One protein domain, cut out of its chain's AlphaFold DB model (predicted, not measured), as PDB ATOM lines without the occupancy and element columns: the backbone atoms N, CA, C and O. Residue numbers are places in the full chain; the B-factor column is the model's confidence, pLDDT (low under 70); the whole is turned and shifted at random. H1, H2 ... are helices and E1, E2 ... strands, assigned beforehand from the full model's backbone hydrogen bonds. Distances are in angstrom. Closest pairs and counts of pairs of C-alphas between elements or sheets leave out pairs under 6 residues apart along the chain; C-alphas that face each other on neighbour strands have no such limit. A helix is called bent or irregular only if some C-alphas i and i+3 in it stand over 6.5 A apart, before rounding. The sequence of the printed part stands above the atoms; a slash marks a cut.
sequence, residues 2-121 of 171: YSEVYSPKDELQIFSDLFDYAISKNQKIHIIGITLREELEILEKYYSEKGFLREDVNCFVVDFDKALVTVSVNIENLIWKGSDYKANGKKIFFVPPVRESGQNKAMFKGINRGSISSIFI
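Overview. This is residues 2 to 121 of the 171 residues of an uncharacterized protein of Candidatus Gracilibacteria bacterium (UniProt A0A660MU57). What does the model look like? A small sheet of three short strands, E1, E2 and E3, has three helices side by side over one face, H1, H2 and H5 with H2 in the middle, and its other face is bare. At one end H3 follows E2 and H4 lies farther out; at the other end is the loop of residues 50 to 68. What is it made of? The printed part has 120 residues, with five named helices and three named strands in the order H1 E1 H2 E2 H3 H4 H5 E3, mostly helix, in two layers; the sheet runs E1 E2 E3, parallel throughout. It is compact, with a radius of gyration of the C-alphas of 14.7 A and spans of 44 by 32 by 22 A.

Arrangement. How do the strands pair? Inner strand E2, residues 69 to 74, is parallel to edge strand E1, residues 29 to 32, at 16 degrees, with N 31 and O 70 2.9 A apart. Its pairing is staggered: residues 72 to 74 pair with E3, residues 118 to 120, parallel at 50 degrees, with N 120 and O 73 2.8 A apart. Which helices are on the sheet? H1, residues 8 to 25, is on it at a height over the sheet of 10.6 A, and runs along the strands at 1 degrees to E1 on the local plane. H2, residues 37 to 49, and H5, residues 101 to 112, are on it too; H3, residues 75 to 79, only grazes it, and H4, residues 82 to 92, is not on it. How do helices meet? H2 touches H1 with residues 38 to 39 alone, closest C-alphas Leu 12 and Glu 39 at 6.4 A, and H5 with residues 37 to 40 alone, closest C-alphas Arg 37 and Ala 106 at 5.5 A; both run the same way as H2, at shallow tilts of 23 and 28 degrees. What of the helix backbones? Every O i to N i+4 pair is within hydrogen-bond range in H1, H2, H3 and H5; irregular H4, with C-alphas 87 and 90 9.5 A apart, has 2 of 7, and 5 of 8 O i to N i+3 pairs.

Along the chain. Where are the anchors? H1, 25.6 A long, begins at C-alpha 8 (8.882, -3.984, 10.758), and E3 ends at C-alpha 120 (-4.657, -18.243, 9.412). How long are the others? H2 measures 18.3 A, E2 16.8 A and H5 16.5 A.

Size, cuts and confidence. How far does it reach? The farthest C-alphas, Asn 26 and Ala 87, are 44.5 A apart, and the printed part has no cut. Which parts are loose or uncertain? The link from H2 to E2 is long, and residues 2 to 5 are under 70 in pLDDT.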
ATOM      1  N   TYR A   2       1.349   6.757   5.842       44.06
ATOM      2  CA  TYR A   2       0.402   5.947   6.621       44.06
ATOM      3  C   TYR A   2       1.073   5.572   7.950       44.06
ATOM      4  O   TYR A   2       1.731   4.545   8.051       44.06
ATOM      5  N   SER A   3       1.012   6.483   8.922       40.19
ATOM      6  CA  SER A   3       1.807   6.476  10.161       40.19
ATOM      7  C   SER A   3       1.206   5.673  11.324       40.19
ATOM      8  O   SER A   3       1.586   5.902  12.465       40.19
ATOM      9  N   GLU A   4       0.286   4.743  11.067       48.03
ATOM     10  CA  GLU A   4      -0.346   3.901  12.107       48.03
ATOM     11  C   GLU A   4      -0.088   2.406  11.886       48.03
ATOM     12  O   GLU A   4      -0.851   1.539  12.302       48.03
ATOM     13  N   VAL A   5       0.987   2.093  11.170       58.88
ATOM     14  CA  VAL A   5       1.303   0.736  10.750       58.88
ATOM     15  C   VAL A   5       2.465   0.218  11.594       58.88
ATOM     16  O   VAL A   5       3.536   0.822  11.581       58.88
ATOM     17  N   TYR A   6       2.245  -0.885  12.321       71.81
ATOM     18  CA  TYR A   6       3.249  -1.562  13.156       71.81
ATOM     19  C   TYR A   6       4.592  -1.663  12.414       71.81
ATOM     20  O   TYR A   6       4.658  -2.184  11.286       71.81
ATOM     21  N   SER A   7       5.659  -1.103  12.992       87.50
ATOM     22  CA  SER A   7       6.931  -1.014  12.277       87.50
ATOM     23  C   SER A   7       7.516  -2.420  12.073       87.50
ATOM     24  O   SER A   7       7.340  -3.279  12.937       87.50
ATOM     25  N   PRO A   8       8.215  -2.694  10.953       91.25
ATOM     26  CA  PRO A   8       8.882  -3.984  10.758       91.25
ATOM     27  C   PRO A   8       9.851  -4.329  11.892       91.25
ATOM     28  O   PRO A   8      10.026  -5.491  12.231       91.25
ATOM     29  N   LYS A   9      10.475  -3.309  12.492       92.50
ATOM     30  CA  LYS A   9      11.403  -3.488  13.606       92.50
ATOM     31  C   LYS A   9      10.683  -3.988  14.858       92.50
ATOM     32  O   LYS A   9      11.179  -4.905  15.499       92.50
ATOM     33  N   ASP A  10       9.539  -3.394  15.187       91.56
ATOM     34  CA  ASP A  10       8.780  -3.773  16.382       91.56
ATOM     35  C   ASP A  10       8.137  -5.155  16.209       91.56
ATOM     36  O   ASP A  10       8.162  -5.958  17.135       91.56
ATOM     37  N   GLU A  11       7.622  -5.464  15.013       93.00
ATOM     38  CA  GLU A  11       7.106  -6.803  14.687       93.00
ATOM     39  C   GLU A  11       8.200  -7.868  14.823       93.00
ATOM     40  O   GLU A  11       8.015  -8.841  15.553       93.00
ATOM     41  N   LEU A  12       9.372  -7.637  14.222       96.00
ATOM     42  CA  LEU A  12      10.495  -8.567  14.326       96.00
ATOM     43  C   LEU A  12      10.970  -8.741  15.774       96.00
ATOM     44  O   LEU A  12      11.337  -9.850  16.166       96.00
ATOM     45  N   GLN A  13      10.967  -7.670  16.575       96.12
ATOM     46  CA  GLN A  13      11.337  -7.751  17.987       96.12
ATOM     47  C   GLN A  13      10.369  -8.653  18.757       96.12
ATOM     48  O   GLN A  13      10.815  -9.557  19.451       96.12
ATOM     49  N   ILE A  14       9.058  -8.467  18.578       95.19
ATOM     50  CA  ILE A  14       8.038  -9.303  19.229       95.19
ATOM     51  C   ILE A  14       8.170 -10.761  18.804       95.19
ATOM     52  O   ILE A  14       8.113 -11.652  19.651       95.19
ATOM     53  N   PHE A  15       8.361 -11.010  17.508       97.44
ATOM     54  CA  PHE A  15       8.603 -12.356  17.008       97.44
ATOM     55  C   PHE A  15       9.820 -12.988  17.687       97.44
ATOM     56  O   PHE A  15       9.725 -14.105  18.191       97.44
ATOM     57  N   SER A  16      10.940 -12.262  17.738       98.12
ATOM     58  CA  SER A  16      12.198 -12.746  18.317       98.12
ATOM     59  C   SER A  16      12.049 -13.034  19.810       98.12
ATOM     60  O   SER A  16      12.456 -14.097  20.268       98.12
ATOM     61  N   ASP A  17      11.377 -12.153  20.552       97.94
ATOM     62  CA  ASP A  17      11.124 -12.328  21.983       97.94
ATOM     63  C   ASP A  17      10.262 -13.573  22.259       97.94
ATOM     64  O   ASP A  17      10.567 -14.359  23.160       97.94
ATOM     65  N   LEU A  18       9.202 -13.792  21.470       97.81
ATOM     66  CA  LEU A  18       8.353 -14.988  21.572       97.81
ATOM     67  C   LEU A  18       9.117 -16.261  21.196       97.81
ATOM     68  O   LEU A  18       8.971 -17.292  21.858       97.81
ATOM     69  N   PHE A  19       9.928 -16.184  20.144       98.00
ATOM     70  CA  PHE A  19      10.754 -17.280  19.665       98.00
ATOM     71  C   PHE A  19      11.766 -17.706  20.739       98.00
ATOM     72  O   PHE A  19      11.770 -18.862  21.168       98.00
ATOM     73  N   ASP A  20      12.566 -16.767  21.242       98.00
ATOM     74  CA  ASP A  20      13.589 -17.015  22.260       98.00
ATOM     75  C   ASP A  20      12.974 -17.490  23.580       98.00
ATOM     76  O   ASP A  20      13.511 -18.380  24.255       98.00
ATOM     77  N   TYR A  21      11.808 -16.952  23.944       97.75
ATOM     78  CA  TYR A  21      11.047 -17.435  25.088       97.75
ATOM     79  C   TYR A  21      10.674 -18.915  24.931       97.75
ATOM     80  O   TYR A  21      10.952 -19.714  25.827       97.75
ATOM     81  N   ALA A  22      10.109 -19.312  23.789       97.12
ATOM     82  CA  ALA A  22       9.726 -20.698  23.538       97.12
ATOM     83  C   ALA A  22      10.921 -21.657  23.579       97.12
ATOM     84  O   ALA A  22      10.844 -22.713  24.215       97.12
ATOM     85  N   ILE A  23      12.046 -21.273  22.968       97.19
ATOM     86  CA  ILE A  23      13.269 -22.081  22.987       97.19
ATOM     87  C   ILE A  23      13.829 -22.197  24.410       97.19
ATOM     88  O   ILE A  23      14.096 -23.305  24.875       97.19
ATOM     89  N   SER A  24      13.962 -21.083  25.134       97.62
ATOM     90  CA  SER A  24      14.544 -21.073  26.485       97.62
ATOM     91  C   SER A  24      13.679 -21.776  27.533       97.62
ATOM     92  O   SER A  24      14.204 -22.309  28.513       97.62
ATOM     93  N   LYS A  25      12.355 -21.798  27.343       97.31
ATOM     94  CA  LYS A  25      11.403 -22.479  28.233       97.31
ATOM     95  C   LYS A  25      11.036 -23.887  27.785       97.31
ATOM     96  O   LYS A  25      10.294 -24.554  28.502       97.31
ATOM     97  N   ASN A  26      11.553 -24.348  26.645       95.31
ATOM     98  CA  ASN A  26      11.140 -25.600  26.014       95.31
ATOM     99  C   ASN A  26       9.607 -25.691  25.877       95.31
ATOM    100  O   ASN A  26       8.990 -26.712  26.186       95.31
ATOM    101  N   GLN A  27       8.987 -24.583  25.471       95.81
ATOM    102  CA  GLN A  27       7.542 -24.454  25.360       95.81
ATOM    103  C   GLN A  27       7.127 -24.498  23.895       95.81
ATOM    104  O   GLN A  27       7.656 -23.758  23.069       95.81
ATOM    105  N   LYS A  28       6.141 -25.344  23.588       95.31
ATOM    106  CA  LYS A  28       5.537 -25.397  22.260       95.31
ATOM    107  C   LYS A  28       4.599 -24.205  22.066       95.31
ATOM    108  O   LYS A  28       3.669 -24.024  22.853       95.31
ATOM    109  N   ILE A  29       4.835 -23.414  21.026       96.00
ATOM    110  CA  ILE A  29       4.022 -22.260  20.641       96.00
ATOM    111  C   ILE A  29       3.717 -22.272  19.140       96.00
ATOM    112  O   ILE A  29       4.440 -22.852  18.323       96.00
ATOM    113  N   HIS A  30       2.646 -21.573  18.782       94.62
ATOM    114  CA  HIS A  30       2.306 -21.249  17.406       94.62
ATOM    115  C   HIS A  30       2.152 -19.730  17.287       94.62
ATOM    116  O   HIS A  30       1.314 -19.144  17.973       94.62
ATOM    117  N   ILE A  31       2.975 -19.094  16.453       95.31
ATOM    118  CA  ILE A  31       2.945 -17.644  16.228       95.31
ATOM    119  C   ILE A  31       2.088 -17.363  14.996       95.31
ATOM    120  O   ILE A  31       2.381 -17.831  13.894       95.31
ATOM    121  N   ILE A  32       1.019 -16.597  15.187       92.50
ATOM    122  CA  ILE A  32       0.056 -16.295  14.130       92.50
ATOM    123  C   ILE A  32       0.421 -14.987  13.441       92.50
ATOM    124  O   ILE A  32       0.599 -13.962  14.097       92.50
ATOM    125  N   GLY A  33       0.426 -15.015  12.112       92.44
ATOM    126  CA  GLY A  33       0.412 -13.821  11.281       92.44
ATOM    127  C   GLY A  33       1.778 -13.210  11.004       92.44
ATOM    128  O   GLY A  33       1.836 -11.995  10.875       92.44
ATOM    129  N   ILE A  34       2.846 -14.005  10.879       95.81
ATOM    130  CA  ILE A  34       4.159 -13.466  10.477       95.81
ATOM    131  C   ILE A  34       4.059 -12.785   9.104       95.81
ATOM    132  O   ILE A  34       3.309 -13.238   8.231       95.81
ATOM    133  N   THR A  35       4.791 -11.690   8.893       95.25
ATOM    134  CA  THR A  35       4.756 -10.961   7.610       95.25
ATOM    135  C   THR A  35       6.121 -10.589   7.065       95.25
ATOM    136  O   THR A  35       6.204 -10.093   5.936       95.25
ATOM    137  N   LEU A  36       7.191 -10.837   7.816       96.44
ATOM    138  CA  LEU A  36       8.551 -10.476   7.460       96.44
ATOM    139  C   LEU A  36       9.357 -11.717   7.075       96.44
ATOM    140  O   LEU A  36       9.335 -12.766   7.712       96.44
ATOM    141  N   ARG A  37      10.141 -11.580   6.015       97.06
ATOM    142  CA  ARG A  37      11.116 -12.567   5.557       97.06
ATOM    143  C   ARG A  37      12.140 -12.852   6.646       97.06
ATOM    144  O   ARG A  37      12.562 -13.989   6.778       97.06
ATOM    145  N   GLU A  38      12.521 -11.837   7.407       97.56
ATOM    146  CA  GLU A  38      13.475 -11.949   8.503       97.56
ATOM    147  C   GLU A  38      12.972 -12.922   9.595       97.56
ATOM    148  O   GLU A  38      13.747 -13.734  10.095       97.56
ATOM    149  N   GLU A  39      11.666 -12.934   9.894       97.94
ATOM    150  CA  GLU A  39      11.044 -13.913  10.808       97.94
ATOM    151  C   GLU A  39      11.136 -15.336  10.239       97.94
ATOM    152  O   GLU A  39      11.478 -16.293  10.938       97.94
ATOM    153  N   LEU A  40      10.880 -15.473   8.933       97.25
ATOM    154  CA  LEU A  40      10.976 -16.748   8.229       97.25
ATOM    155  C   LEU A  40      12.417 -17.279   8.195       97.25
ATOM    156  O   LEU A  40      12.626 -18.476   8.360       97.25
ATOM    157  N   GLU A  41      13.411 -16.413   8.003       97.81
ATOM    158  CA  GLU A  41      14.832 -16.782   8.009       97.81
ATOM    159  C   GLU A  41      15.271 -17.332   9.374       97.81
ATOM    160  O   GLU A  41      15.977 -18.342   9.430       97.81
ATOM    161  N   ILE A  42      14.807 -16.723  10.473       98.38
ATOM    162  CA  ILE A  42      15.047 -17.222  11.838       98.38
ATOM    163  C   ILE A  42      14.445 -18.623  12.007       98.38
ATOM    164  O   ILE A  42      15.124 -19.545  12.469       98.38
ATOM    165  N   LEU A  43      13.191 -18.807  11.585       97.75
ATOM    166  CA  LEU A  43      12.503 -20.092  11.684       97.75
ATOM    167  C   LEU A  43      13.167 -21.185  10.834       97.75
ATOM    168  O   LEU A  43      13.394 -22.294  11.313       97.75
ATOM    169  N   GLU A  44      13.498 -20.885   9.578       97.12
ATOM    170  CA  GLU A  44      14.136 -21.838   8.662       97.12
ATOM    171  C   GLU A  44      15.521 -22.261   9.161       97.12
ATOM    172  O   GLU A  44      15.891 -23.434   9.036       97.12
ATOM    173  N   LYS A  45      16.276 -21.340   9.773       97.75
ATOM    174  CA  LYS A  45      17.543 -21.666  10.432       97.75
ATOM    175  C   LYS A  45      17.327 -22.667  11.567       97.75
ATOM    176  O   LYS A  45      17.973 -23.712  11.581       97.75
ATOM    177  N   TYR A  46      16.371 -22.401  12.455       97.31
ATOM    178  CA  TYR A  46      16.016 -23.315  13.542       97.31
ATOM    179  C   TYR A  46      15.585 -24.698  13.039       97.31
ATOM    180  O   TYR A  46      16.054 -25.719  13.539       97.31
ATOM    181  N   TYR A  47      14.732 -24.762  12.018       97.12
ATOM    182  CA  TYR A  47      14.318 -26.037  11.432       97.12
ATOM    183  C   TYR A  47      15.474 -26.799  10.786       97.12
ATOM    184  O   TYR A  47      15.527 -28.026  10.880       97.12
ATOM    185  N   SER A  48      16.416 -26.087  10.166       96.25
ATOM    186  CA  SER A  48      17.631 -26.692   9.616       96.25
ATOM    187  C   SER A  48      18.493 -27.293  10.730       96.25
ATOM    188  O   SER A  48      18.898 -28.447  10.636       96.25
ATOM    189  N   GLU A  49      18.687 -26.565  11.834       96.12
ATOM    190  CA  GLU A  49      19.411 -27.041  13.024       96.12
ATOM    191  C   GLU A  49      18.729 -28.247  13.696       96.12
ATOM    192  O   GLU A  49      19.395 -29.084  14.304       96.12
ATOM    193  N   LYS A  50      17.402 -28.371  13.568       94.44
ATOM    194  CA  LYS A  50      16.624 -29.532  14.035       94.44
ATOM    195  C   LYS A  50      16.597 -30.707  13.056       94.44
ATOM    196  O   LYS A  50      16.041 -31.749  13.397       94.44
ATOM    197  N   GLY A  51      17.205 -30.572  11.877       95.06
ATOM    198  CA  GLY A  51      17.267 -31.632  10.870       95.06
ATOM    199  C   GLY A  51      15.971 -31.827  10.081       95.06
ATOM    200  O   GLY A  51      15.753 -32.900   9.527       95.06
ATOM    201  N   PHE A  52      15.099 -30.815  10.019       93.94
ATOM    202  CA  PHE A  52      13.855 -30.880   9.238       93.94
ATOM    203  C   PHE A  52      14.050 -30.530   7.757       93.94
ATOM    204  O   PHE A  52      13.150 -30.756   6.948       93.94
ATOM    205  N   LEU A  53      15.199 -29.961   7.382       95.00
ATOM    206  CA  LEU A  53      15.503 -29.615   5.996       95.00
ATOM    207  C   LEU A  53      15.840 -30.871   5.178       95.00
ATOM    208  O   LEU A  53      16.787 -31.595   5.473       95.00
ATOM    209  N   ARG A  54      15.094 -31.089   4.097       90.00
ATOM    210  CA  ARG A  54      15.401 -32.048   3.037       90.00
ATOM    211  C   ARG A  54      16.257 -31.366   1.974       90.00
ATOM    212  O   ARG A  54      15.734 -30.659   1.111       90.00
ATOM    213  N   GLU A  55      17.572 -31.561   2.049       89.25
ATOM    214  CA  GLU A  55      18.541 -30.919   1.143       89.25
ATOM    215  C   GLU A  55      18.348 -31.308  -0.331       89.25
ATOM    216  O   GLU A  55      18.605 -30.499  -1.220       89.25
ATOM    217  N   ASP A  56      17.828 -32.508  -0.601       86.31
ATOM    218  CA  ASP A  56      17.594 -33.033  -1.949       86.31
ATOM    219  C   ASP A  56      16.515 -32.266  -2.729       86.31
ATOM    220  O   ASP A  56      16.591 -32.152  -3.951       86.31
ATOM    221  N   VAL A  57      15.521 -31.716  -2.025       86.44
ATOM    222  CA  VAL A  57      14.391 -30.976  -2.620       86.44
ATOM    223  C   VAL A  57      14.267 -29.542  -2.096       86.44
ATOM    224  O   VAL A  57      13.345 -28.820  -2.475       86.44
ATOM    225  N   ASN A  58      15.193 -29.110  -1.237       87.44
ATOM    226  CA  ASN A  58      15.242 -27.781  -0.626       87.44
ATOM    227  C   ASN A  58      13.925 -27.351   0.067       87.44
ATOM    228  O   ASN A  58      13.517 -26.182   0.016       87.44
ATOM    229  N   CYS A  59      13.264 -28.316   0.707       91.19
ATOM    230  CA  CYS A  59      12.002 -28.148   1.429       91.19
ATOM    231  C   CYS A  59      12.138 -28.661   2.865       91.19
ATOM    232  O   CYS A  59      13.012 -29.467   3.169       91.19
ATOM    233  N   PHE A  60      11.261 -28.214   3.748       88.88
ATOM    234  CA  PHE A  60      11.183 -28.640   5.133       88.88
ATOM    235  C   PHE A  60      10.092 -29.691   5.295       88.88
ATOM    236  O   PHE A  60       8.958 -29.510   4.854       88.88
ATOM    237  N   VAL A  61      10.443 -30.789   5.959       89.31
ATOM    238  CA  VAL A  61       9.498 -31.788   6.459       89.31
ATOM    239  C   VAL A  61       9.522 -31.663   7.974       89.31
ATOM    240  O   VAL A  61      10.274 -32.347   8.667       89.31
ATOM    241  N   VAL A  62       8.774 -30.680   8.468       86.69
ATOM    242  CA  VAL A  62       8.758 -30.324   9.885       86.69
ATOM    243  C   VAL A  62       7.959 -31.368  10.653       86.69
ATOM    244  O   VAL A  62       6.778 -31.579  10.391       86.69
ATOM    245  N   ASP A  63       8.602 -32.008  11.626       86.56
ATOM    246  CA  ASP A  63       7.902 -32.812  12.621       86.56
ATOM    247  C   ASP A  63       7.294 -31.859  13.656       86.56
ATOM    248  O   ASP A  63       7.982 -31.370  14.560       86.56
ATOM    249  N   PHE A  64       6.007 -31.554  13.494       79.75
ATOM    250  CA  PHE A  64       5.320 -30.593  14.348       79.75
ATOM    251  C   PHE A  64       5.207 -31.045  15.800       79.75
ATOM    252  O   PHE A  64       5.021 -30.188  16.659       79.75
ATOM    253  N   ASP A  65       5.362 -32.330  16.121       82.56
ATOM    254  CA  ASP A  65       5.397 -32.788  17.513       82.56
ATOM    255  C   ASP A  65       6.716 -32.436  18.197       82.56
ATOM    256  O   ASP A  65       6.741 -32.188  19.405       82.56
ATOM    257  N   LYS A  66       7.796 -32.341  17.419       88.56
ATOM    258  CA  LYS A  66       9.137 -31.989  17.902       88.56
ATOM    259  C   LYS A  66       9.470 -30.505  17.753       88.56
ATOM    260  O   LYS A  66      10.343 -30.008  18.467       88.56
ATOM    261  N   ALA A  67       8.823 -29.800  16.829       92.25
ATOM    262  CA  ALA A  67       9.009 -28.367  16.649       92.25
ATOM    263  C   ALA A  67       8.394 -27.589  17.826       92.25
ATOM    264  O   ALA A  67       7.199 -27.686  18.103       92.25
ATOM    265  N   LEU A  68       9.220 -26.793  18.510       96.38
ATOM    266  CA  LEU A  68       8.768 -25.922  19.599       96.38
ATOM    267  C   LEU A  68       8.080 -24.668  19.070       96.38
ATOM    268  O   LEU A  68       7.152 -24.174  19.693       96.38
ATOM    269  N   VAL A  69       8.523 -24.154  17.927       97.12
ATOM    270  CA  VAL A  69       7.937 -22.967  17.310       97.12
ATOM    271  C   VAL A  69       7.417 -23.348  15.941       97.12
ATOM    272  O   VAL A  69       8.139 -23.936  15.140       97.12
ATOM    273  N   THR A  70       6.163 -22.997  15.688       95.62
ATOM    274  CA  THR A  70       5.526 -23.063  14.372       95.62
ATOM    275  C   THR A  70       4.888 -21.717  14.065       95.62
ATOM    276  O   THR A  70       4.642 -20.922  14.975       95.62
ATOM    277  N   VAL A  71       4.631 -21.443  12.787       96.25
ATOM    278  CA  VAL A  71       4.097 -20.147  12.354       96.25
ATOM    279  C   VAL A  71       2.976 -20.306  11.341       96.25
ATOM    280  O   VAL A  71       2.968 -21.257  10.550       96.25
ATOM    281  N   SER A  72       2.076 -19.334  11.328       93.56
ATOM    282  CA  SER A  72       1.104 -19.138  10.256       93.56
ATOM    283  C   SER A  72       1.168 -17.723   9.701       93.56
ATOM    284  O   SER A  72       1.684 -16.806  10.339       93.56
ATOM    285  N   VAL A  73       0.635 -17.547   8.496       92.62
ATOM    286  CA  VAL A  73       0.467 -16.233   7.865       92.62
ATOM    287  C   VAL A  73      -1.016 -15.953   7.724       92.62
ATOM    288  O   VAL A  73      -1.779 -16.839   7.342       92.62
ATOM    289  N   ASN A  74      -1.438 -14.724   8.001       90.31
ATOM    290  CA  ASN A  74      -2.825 -14.340   7.778       90.31
ATOM    291  C   ASN A  74      -3.109 -14.259   6.277       90.31
ATOM    292  O   ASN A  74      -2.305 -13.731   5.500       90.31
ATOM    293  N   ILE A  75      -4.284 -14.723   5.867       85.19
ATOM    294  CA  ILE A  75      -4.680 -14.698   4.460       85.19
ATOM    295  C   ILE A  75      -4.665 -13.269   3.884       85.19
ATOM    296  O   ILE A  75      -4.256 -13.064   2.739       85.19
ATOM    297  N   GLU A  76      -5.012 -12.260   4.688       85.88
ATOM    298  CA  GLU A  76      -4.991 -10.858   4.274       85.88
ATOM    299  C   GLU A  76      -3.585 -10.397   3.848       85.88
ATOM    300  O   GLU A  76      -3.446  -9.670   2.862       85.88
ATOM    301  N   ASN A  77      -2.540 -10.861   4.543       88.81
ATOM    302  CA  ASN A  77      -1.143 -10.519   4.261       88.81
ATOM    303  C   ASN A  77      -0.572 -11.275   3.047       88.81
ATOM    304  O   ASN A  77       0.478 -10.889   2.526       88.81
ATOM    305  N   LEU A  78      -1.261 -12.319   2.570       86.75
ATOM    306  CA  LEU A  78      -0.938 -13.029   1.328       86.75
ATOM    307  C   LEU A  78      -1.630 -12.424   0.109       86.75
ATOM    308  O   LEU A  78      -1.048 -12.389  -0.976       86.75
ATOM    309  N   ILE A  79      -2.858 -11.948   0.290       84.19
ATOM    310  CA  ILE A  79      -3.679 -11.393  -0.785       84.19
ATOM    311  C   ILE A  79      -3.224  -9.982  -1.156       84.19
ATOM    312  O   ILE A  79      -3.063  -9.662  -2.334       84.19
ATOM    313  N   TRP A  80      -3.019  -9.139  -0.150       82.75
ATOM    314  CA  TRP A  80      -2.715  -7.733  -0.361       82.75
ATOM    315  C   TRP A  80      -1.213  -7.478  -0.332       82.75
ATOM    316  O   TRP A  80      -0.441  -8.191   0.314       82.75
ATOM    317  N   LYS A  81      -0.790  -6.424  -1.030       85.88
ATOM    318  CA  LYS A  81       0.587  -5.922  -1.047       85.88
ATOM    319  C   LYS A  81       0.600  -4.423  -0.772       85.88
ATOM    320  O   LYS A  81      -0.396  -3.734  -0.971       85.88
ATOM    321  N   GLY A  82       1.754  -3.897  -0.363       86.00
ATOM    322  CA  GLY A  82       1.927  -2.470  -0.059       86.00
ATOM    323  C   GLY A  82       1.440  -1.526  -1.172       86.00
ATOM    324  O   GLY A  82       0.840  -0.486  -0.898       86.00
ATOM    325  N   SER A  83       1.577  -1.925  -2.440       85.31
ATOM    326  CA  SER A  83       1.055  -1.178  -3.595       85.31
ATOM    327  C   SER A  83      -0.464  -0.957  -3.564       85.31
ATOM    328  O   SER A  83      -0.954   0.052  -4.078       85.31
ATOM    329  N   ASP A  84      -1.212  -1.861  -2.936       84.50
ATOM    330  CA  ASP A  84      -2.674  -1.859  -2.930       84.50
ATOM    331  C   ASP A  84      -3.258  -0.822  -1.967       84.50
ATOM    332  O   ASP A  84      -4.436  -0.463  -2.091       84.50
ATOM    333  N   TYR A  85      -2.440  -0.255  -1.070       84.19
ATOM    334  CA  TYR A  85      -2.853   0.848  -0.199       84.19
ATOM    335  C   TYR A  85      -3.283   2.079  -0.998       84.19
ATOM    336  O   TYR A  85      -4.126   2.842  -0.527       84.19
ATOM    337  N   LYS A  86      -2.751   2.282  -2.214       84.75
ATOM    338  CA  LYS A  86      -3.145   3.413  -3.066       84.75
ATOM    339  C   LYS A  86      -4.618   3.337  -3.481       84.75
ATOM    340  O   LYS A  86      -5.280   4.368  -3.527       84.75
ATOM    341  N   ALA A  87      -5.115   2.138  -3.784       79.06
ATOM    342  CA  ALA A  87      -6.483   1.927  -4.258       79.06
ATOM    343  C   ALA A  87      -7.469   1.644  -3.114       79.06
ATOM    344  O   ALA A  87      -8.620   2.074  -3.164       79.06
ATOM    345  N   ASN A  88      -7.023   0.935  -2.074       77.69
ATOM    346  CA  ASN A  88      -7.904   0.431  -1.018       77.69
ATOM    347  C   ASN A  88      -7.859   1.271   0.265       77.69
ATOM    348  O   ASN A  88      -8.814   1.253   1.048       77.69
ATOM    349  N   GLY A  89      -6.778   2.026   0.483       79.00
ATOM    350  CA  GLY A  89      -6.596   2.872   1.660       79.00
ATOM    351  C   GLY A  89      -6.840   2.110   2.964       79.00
ATOM    352  O   GLY A  89      -6.325   1.012   3.167       79.00
ATOM    353  N   LYS A  90      -7.677   2.686   3.832       78.88
ATOM    354  CA  LYS A  90      -7.990   2.155   5.169       78.88
ATOM    355  C   LYS A  90      -8.669   0.779   5.172       78.88
ATOM    356  O   LYS A  90      -8.688   0.129   6.208       78.88
ATOM    357  N   LYS A  91      -9.214   0.318   4.039       76.94
ATOM    358  CA  LYS A  91      -9.914  -0.979   3.951       76.94
ATOM    359  C   LYS A  91      -8.996  -2.180   4.178       76.94
ATOM    360  O   LYS A  91      -9.487  -3.253   4.498       76.94
ATOM    361  N   ILE A  92      -7.691  -1.999   3.983       78.88
ATOM    362  CA  ILE A  92      -6.685  -3.057   4.133       78.88
ATOM    363  C   ILE A  92      -5.702  -2.753   5.271       78.88
ATOM    364  O   ILE A  92      -4.544  -3.164   5.240       78.88
ATOM    365  N   PHE A  93      -6.148  -1.982   6.268       83.31
ATOM    366  CA  PHE A  93      -5.369  -1.721   7.476       83.31
ATOM    367  C   PHE A  93      -5.535  -2.914   8.416       83.31
ATOM    368  O   PHE A  93      -6.487  -2.988   9.191       83.31
ATOM    369  N   PHE A  94      -4.617  -3.867   8.294       84.50
ATOM    370  CA  PHE A  94      -4.570  -5.073   9.113       84.50
ATOM    371  C   PHE A  94      -3.444  -5.004  10.144       84.50
ATOM    372  O   PHE A  94      -2.529  -4.186  10.041       84.50
ATOM    373  N   VAL A  95      -3.521  -5.889  11.135       84.25
ATOM    374  CA  VAL A  95      -2.463  -6.129  12.115       84.25
ATOM    375  C   VAL A  95      -2.207  -7.646  12.162       84.25
ATOM    376  O   VAL A  95      -3.145  -8.378  12.482       84.25
ATOM    377  N   PRO A  96      -0.986  -8.124  11.857       88.62
ATOM    378  CA  PRO A  96       0.142  -7.352  11.333       88.62
ATOM    379  C   PRO A  96      -0.135  -6.783   9.933       88.62
ATOM    380  O   PRO A  96      -1.017  -7.260   9.210       88.62
ATOM    381  N   PRO A  97       0.544  -5.700   9.546       89.62
ATOM    382  CA  PRO A  97       0.144  -4.936   8.378       89.62
ATOM    383  C   PRO A  97       0.568  -5.557   7.059       89.62
ATOM    384  O   PRO A  97       1.548  -6.291   6.963       89.62
ATOM    385  N   VAL A  98      -0.151  -5.196   5.997       89.69
ATOM    386  CA  VAL A  98       0.218  -5.594   4.638       89.69
ATOM    387  C   VAL A  98       1.610  -5.054   4.312       89.69
ATOM    388  O   VAL A  98       1.874  -3.858   4.479       89.69
ATOM    389  N   ARG A  99       2.492  -5.940   3.844       91.44
ATOM    390  CA  ARG A  99       3.887  -5.630   3.521       91.44
ATOM    391  C   ARG A  99       4.114  -5.492   2.018       91.44
ATOM    392  O   ARG A  99       3.258  -5.791   1.184       91.44
ATOM    393  N   GLU A 100       5.301  -5.012   1.669       90.50
ATOM    394  CA  GLU A 100       5.741  -4.893   0.283       90.50
ATOM    395  C   GLU A 100       5.811  -6.249  -0.428       90.50
ATOM    396  O   GLU A 100       5.944  -7.308   0.188       90.50
ATOM    397  N   SER A 101       5.774  -6.213  -1.762       87.38
ATOM    398  CA  SER A 101       5.697  -7.425  -2.591       87.38
ATOM    399  C   SER A 101       6.814  -8.448  -2.331       87.38
ATOM    400  O   SER A 101       6.581  -9.647  -2.481       87.38
ATOM    401  N   GLY A 102       8.010  -8.005  -1.928       91.62
ATOM    402  CA  GLY A 102       9.123  -8.891  -1.572       91.62
ATOM    403  C   GLY A 102       8.841  -9.737  -0.329       91.62
ATOM    404  O   GLY A 102       9.118 -10.934  -0.335       91.62
ATOM    405  N   GLN A 103       8.221  -9.138   0.688       94.19
ATOM    406  CA  GLN A 103       7.852  -9.812   1.933       94.19
ATOM    407  C   GLN A 103       6.721 -10.821   1.694       94.19
ATOM    408  O   GLN A 103       6.822 -11.993   2.045       94.19
ATOM    409  N   ASN A 104       5.696 -10.409   0.946       89.62
ATOM    410  CA  ASN A 104       4.601 -11.281   0.523       89.62
ATOM    411  C   ASN A 104       5.095 -12.509  -0.279       89.62
ATOM    412  O   ASN A 104       4.695 -13.641  -0.009       89.62
ATOM    413  N   LYS A 105       6.032 -12.318  -1.221       90.81
ATOM    414  CA  LYS A 105       6.668 -13.429  -1.955       90.81
ATOM    415  C   LYS A 105       7.448 -14.370  -1.034       90.81
ATOM    416  O   LYS A 105       7.456 -15.574  -1.288       90.81
ATOM    417  N   ALA A 106       8.100 -13.846   0.005       95.12
ATOM    418  CA  ALA A 106       8.796 -14.670   0.989       95.12
ATOM    419  C   ALA A 106       7.815 -15.571   1.752       95.12
ATOM    420  O   ALA A 106       8.091 -16.757   1.899       95.12
ATOM    421  N   MET A 107       6.638 -15.058   2.124       94.50
ATOM    422  CA  MET A 107       5.592 -15.863   2.763       94.50
ATOM    423  C   MET A 107       5.108 -16.999   1.852       94.50
ATOM    424  O   MET A 107       5.096 -18.158   2.257       94.50
ATOM    425  N   PHE A 108       4.815 -16.719   0.576       89.38
ATOM    426  CA  PHE A 108       4.477 -17.783  -0.382       89.38
ATOM    427  C   PHE A 108       5.604 -18.808  -0.551       89.38
ATOM    428  O   PHE A 108       5.343 -20.004  -0.672       89.38
ATOM    429  N   LYS A 109       6.865 -18.363  -0.556       91.62
ATOM    430  CA  LYS A 109       8.020 -19.265  -0.609       91.62
ATOM    431  C   LYS A 109       8.080 -20.159   0.631       91.62
ATOM    432  O   LYS A 109       8.304 -21.352   0.466       91.62
ATOM    433  N   GLY A 110       7.869 -19.614   1.828       92.75
ATOM    434  CA  GLY A 110       7.881 -20.392   3.067       92.75
ATOM    435  C   GLY A 110       6.761 -21.433   3.122       92.75
ATOM    436  O   GLY A 110       7.005 -22.579   3.488       92.75
ATOM    437  N   ILE A 111       5.563 -21.082   2.644       89.00
ATOM    438  CA  ILE A 111       4.450 -22.031   2.475       89.00
ATOM    439  C   ILE A 111       4.854 -23.156   1.514       89.00
ATOM    440  O   ILE A 111       4.774 -24.329   1.857       89.00
ATOM    441  N   ASN A 112       5.351 -22.808   0.323       85.19
ATOM    442  CA  ASN A 112       5.738 -23.800  -0.685       85.19
ATOM    443  C   ASN A 112       6.904 -24.694  -0.241       85.19
ATOM    444  O   ASN A 112       7.009 -25.826  -0.702       85.19
ATOM    445  N   ARG A 113       7.789 -24.188   0.624       89.00
ATOM    446  CA  ARG A 113       8.900 -24.954   1.195       89.00
ATOM    447  C   ARG A 113       8.508 -25.723   2.451       89.00
ATOM    448  O   ARG A 113       9.363 -26.429   2.960       89.00
ATOM    449  N   GLY A 114       7.284 -25.597   2.961       85.31
ATOM    450  CA  GLY A 114       6.845 -26.282   4.180       85.31
ATOM    451  C   GLY A 114       7.410 -25.704   5.484       85.31
ATOM    452  O   GLY A 114       7.334 -26.362   6.517       85.31
ATOM    453  N   SER A 115       7.992 -24.497   5.467       91.44
ATOM    454  CA  SER A 115       8.447 -23.808   6.687       91.44
ATOM    455  C   SER A 115       7.317 -23.043   7.386       91.44
ATOM    456  O   SER A 115       7.316 -22.918   8.609       91.44
ATOM    457  N   ILE A 116       6.311 -22.582   6.640       93.31
ATOM    458  CA  ILE A 116       5.073 -22.033   7.209       93.31
ATOM    459  C   ILE A 116       4.052 -23.161   7.322       93.31
ATOM    460  O   ILE A 116       3.739 -23.813   6.330       93.31
ATOM    461  N   SER A 117       3.535 -23.372   8.534       85.56
ATOM    462  CA  SER A 117       2.677 -24.523   8.843       85.56
ATOM    463  C   SER A 117       1.240 -24.367   8.347       85.56
ATOM    464  O   SER A 117       0.628 -25.350   7.946       85.56
ATOM    465  N   SER A 118       0.701 -23.146   8.336       84.69
ATOM    466  CA  SER A 118      -0.686 -22.913   7.930       84.69
ATOM    467  C   SER A 118      -0.945 -21.474   7.482       84.69
ATOM    468  O   SER A 118      -0.147 -20.559   7.711       84.69
ATOM    469  N   ILE A 119      -2.093 -21.270   6.830       86.62
ATOM    470  CA  ILE A 119      -2.695 -19.944   6.664       86.62
ATOM    471  C   ILE A 119      -3.752 -19.763   7.740       86.62
ATOM    472  O   ILE A 119      -4.675 -20.570   7.857       86.62
ATOM    473  N   PHE A 120      -3.640 -18.662   8.473       86.31
ATOM    474  CA  PHE A 120      -4.657 -18.243   9.412       86.31
ATOM    475  C   PHE A 120      -5.766 -17.482   8.684       86.31
ATOM    476  O   PHE A 120      -5.521 -16.531   7.935       86.31
ATOM    477  N   ILE A 121      -7.000 -17.910   8.927       80.50
ATOM    478  CA  ILE A 121      -8.213 -17.230   8.489       80.50
ATOM    479  C   ILE A 121      -9.007 -16.934   9.756       80.50
ATOM    480  O   ILE A 121      -9.209 -17.821  10.586       80.50
TER     481      ILE A 121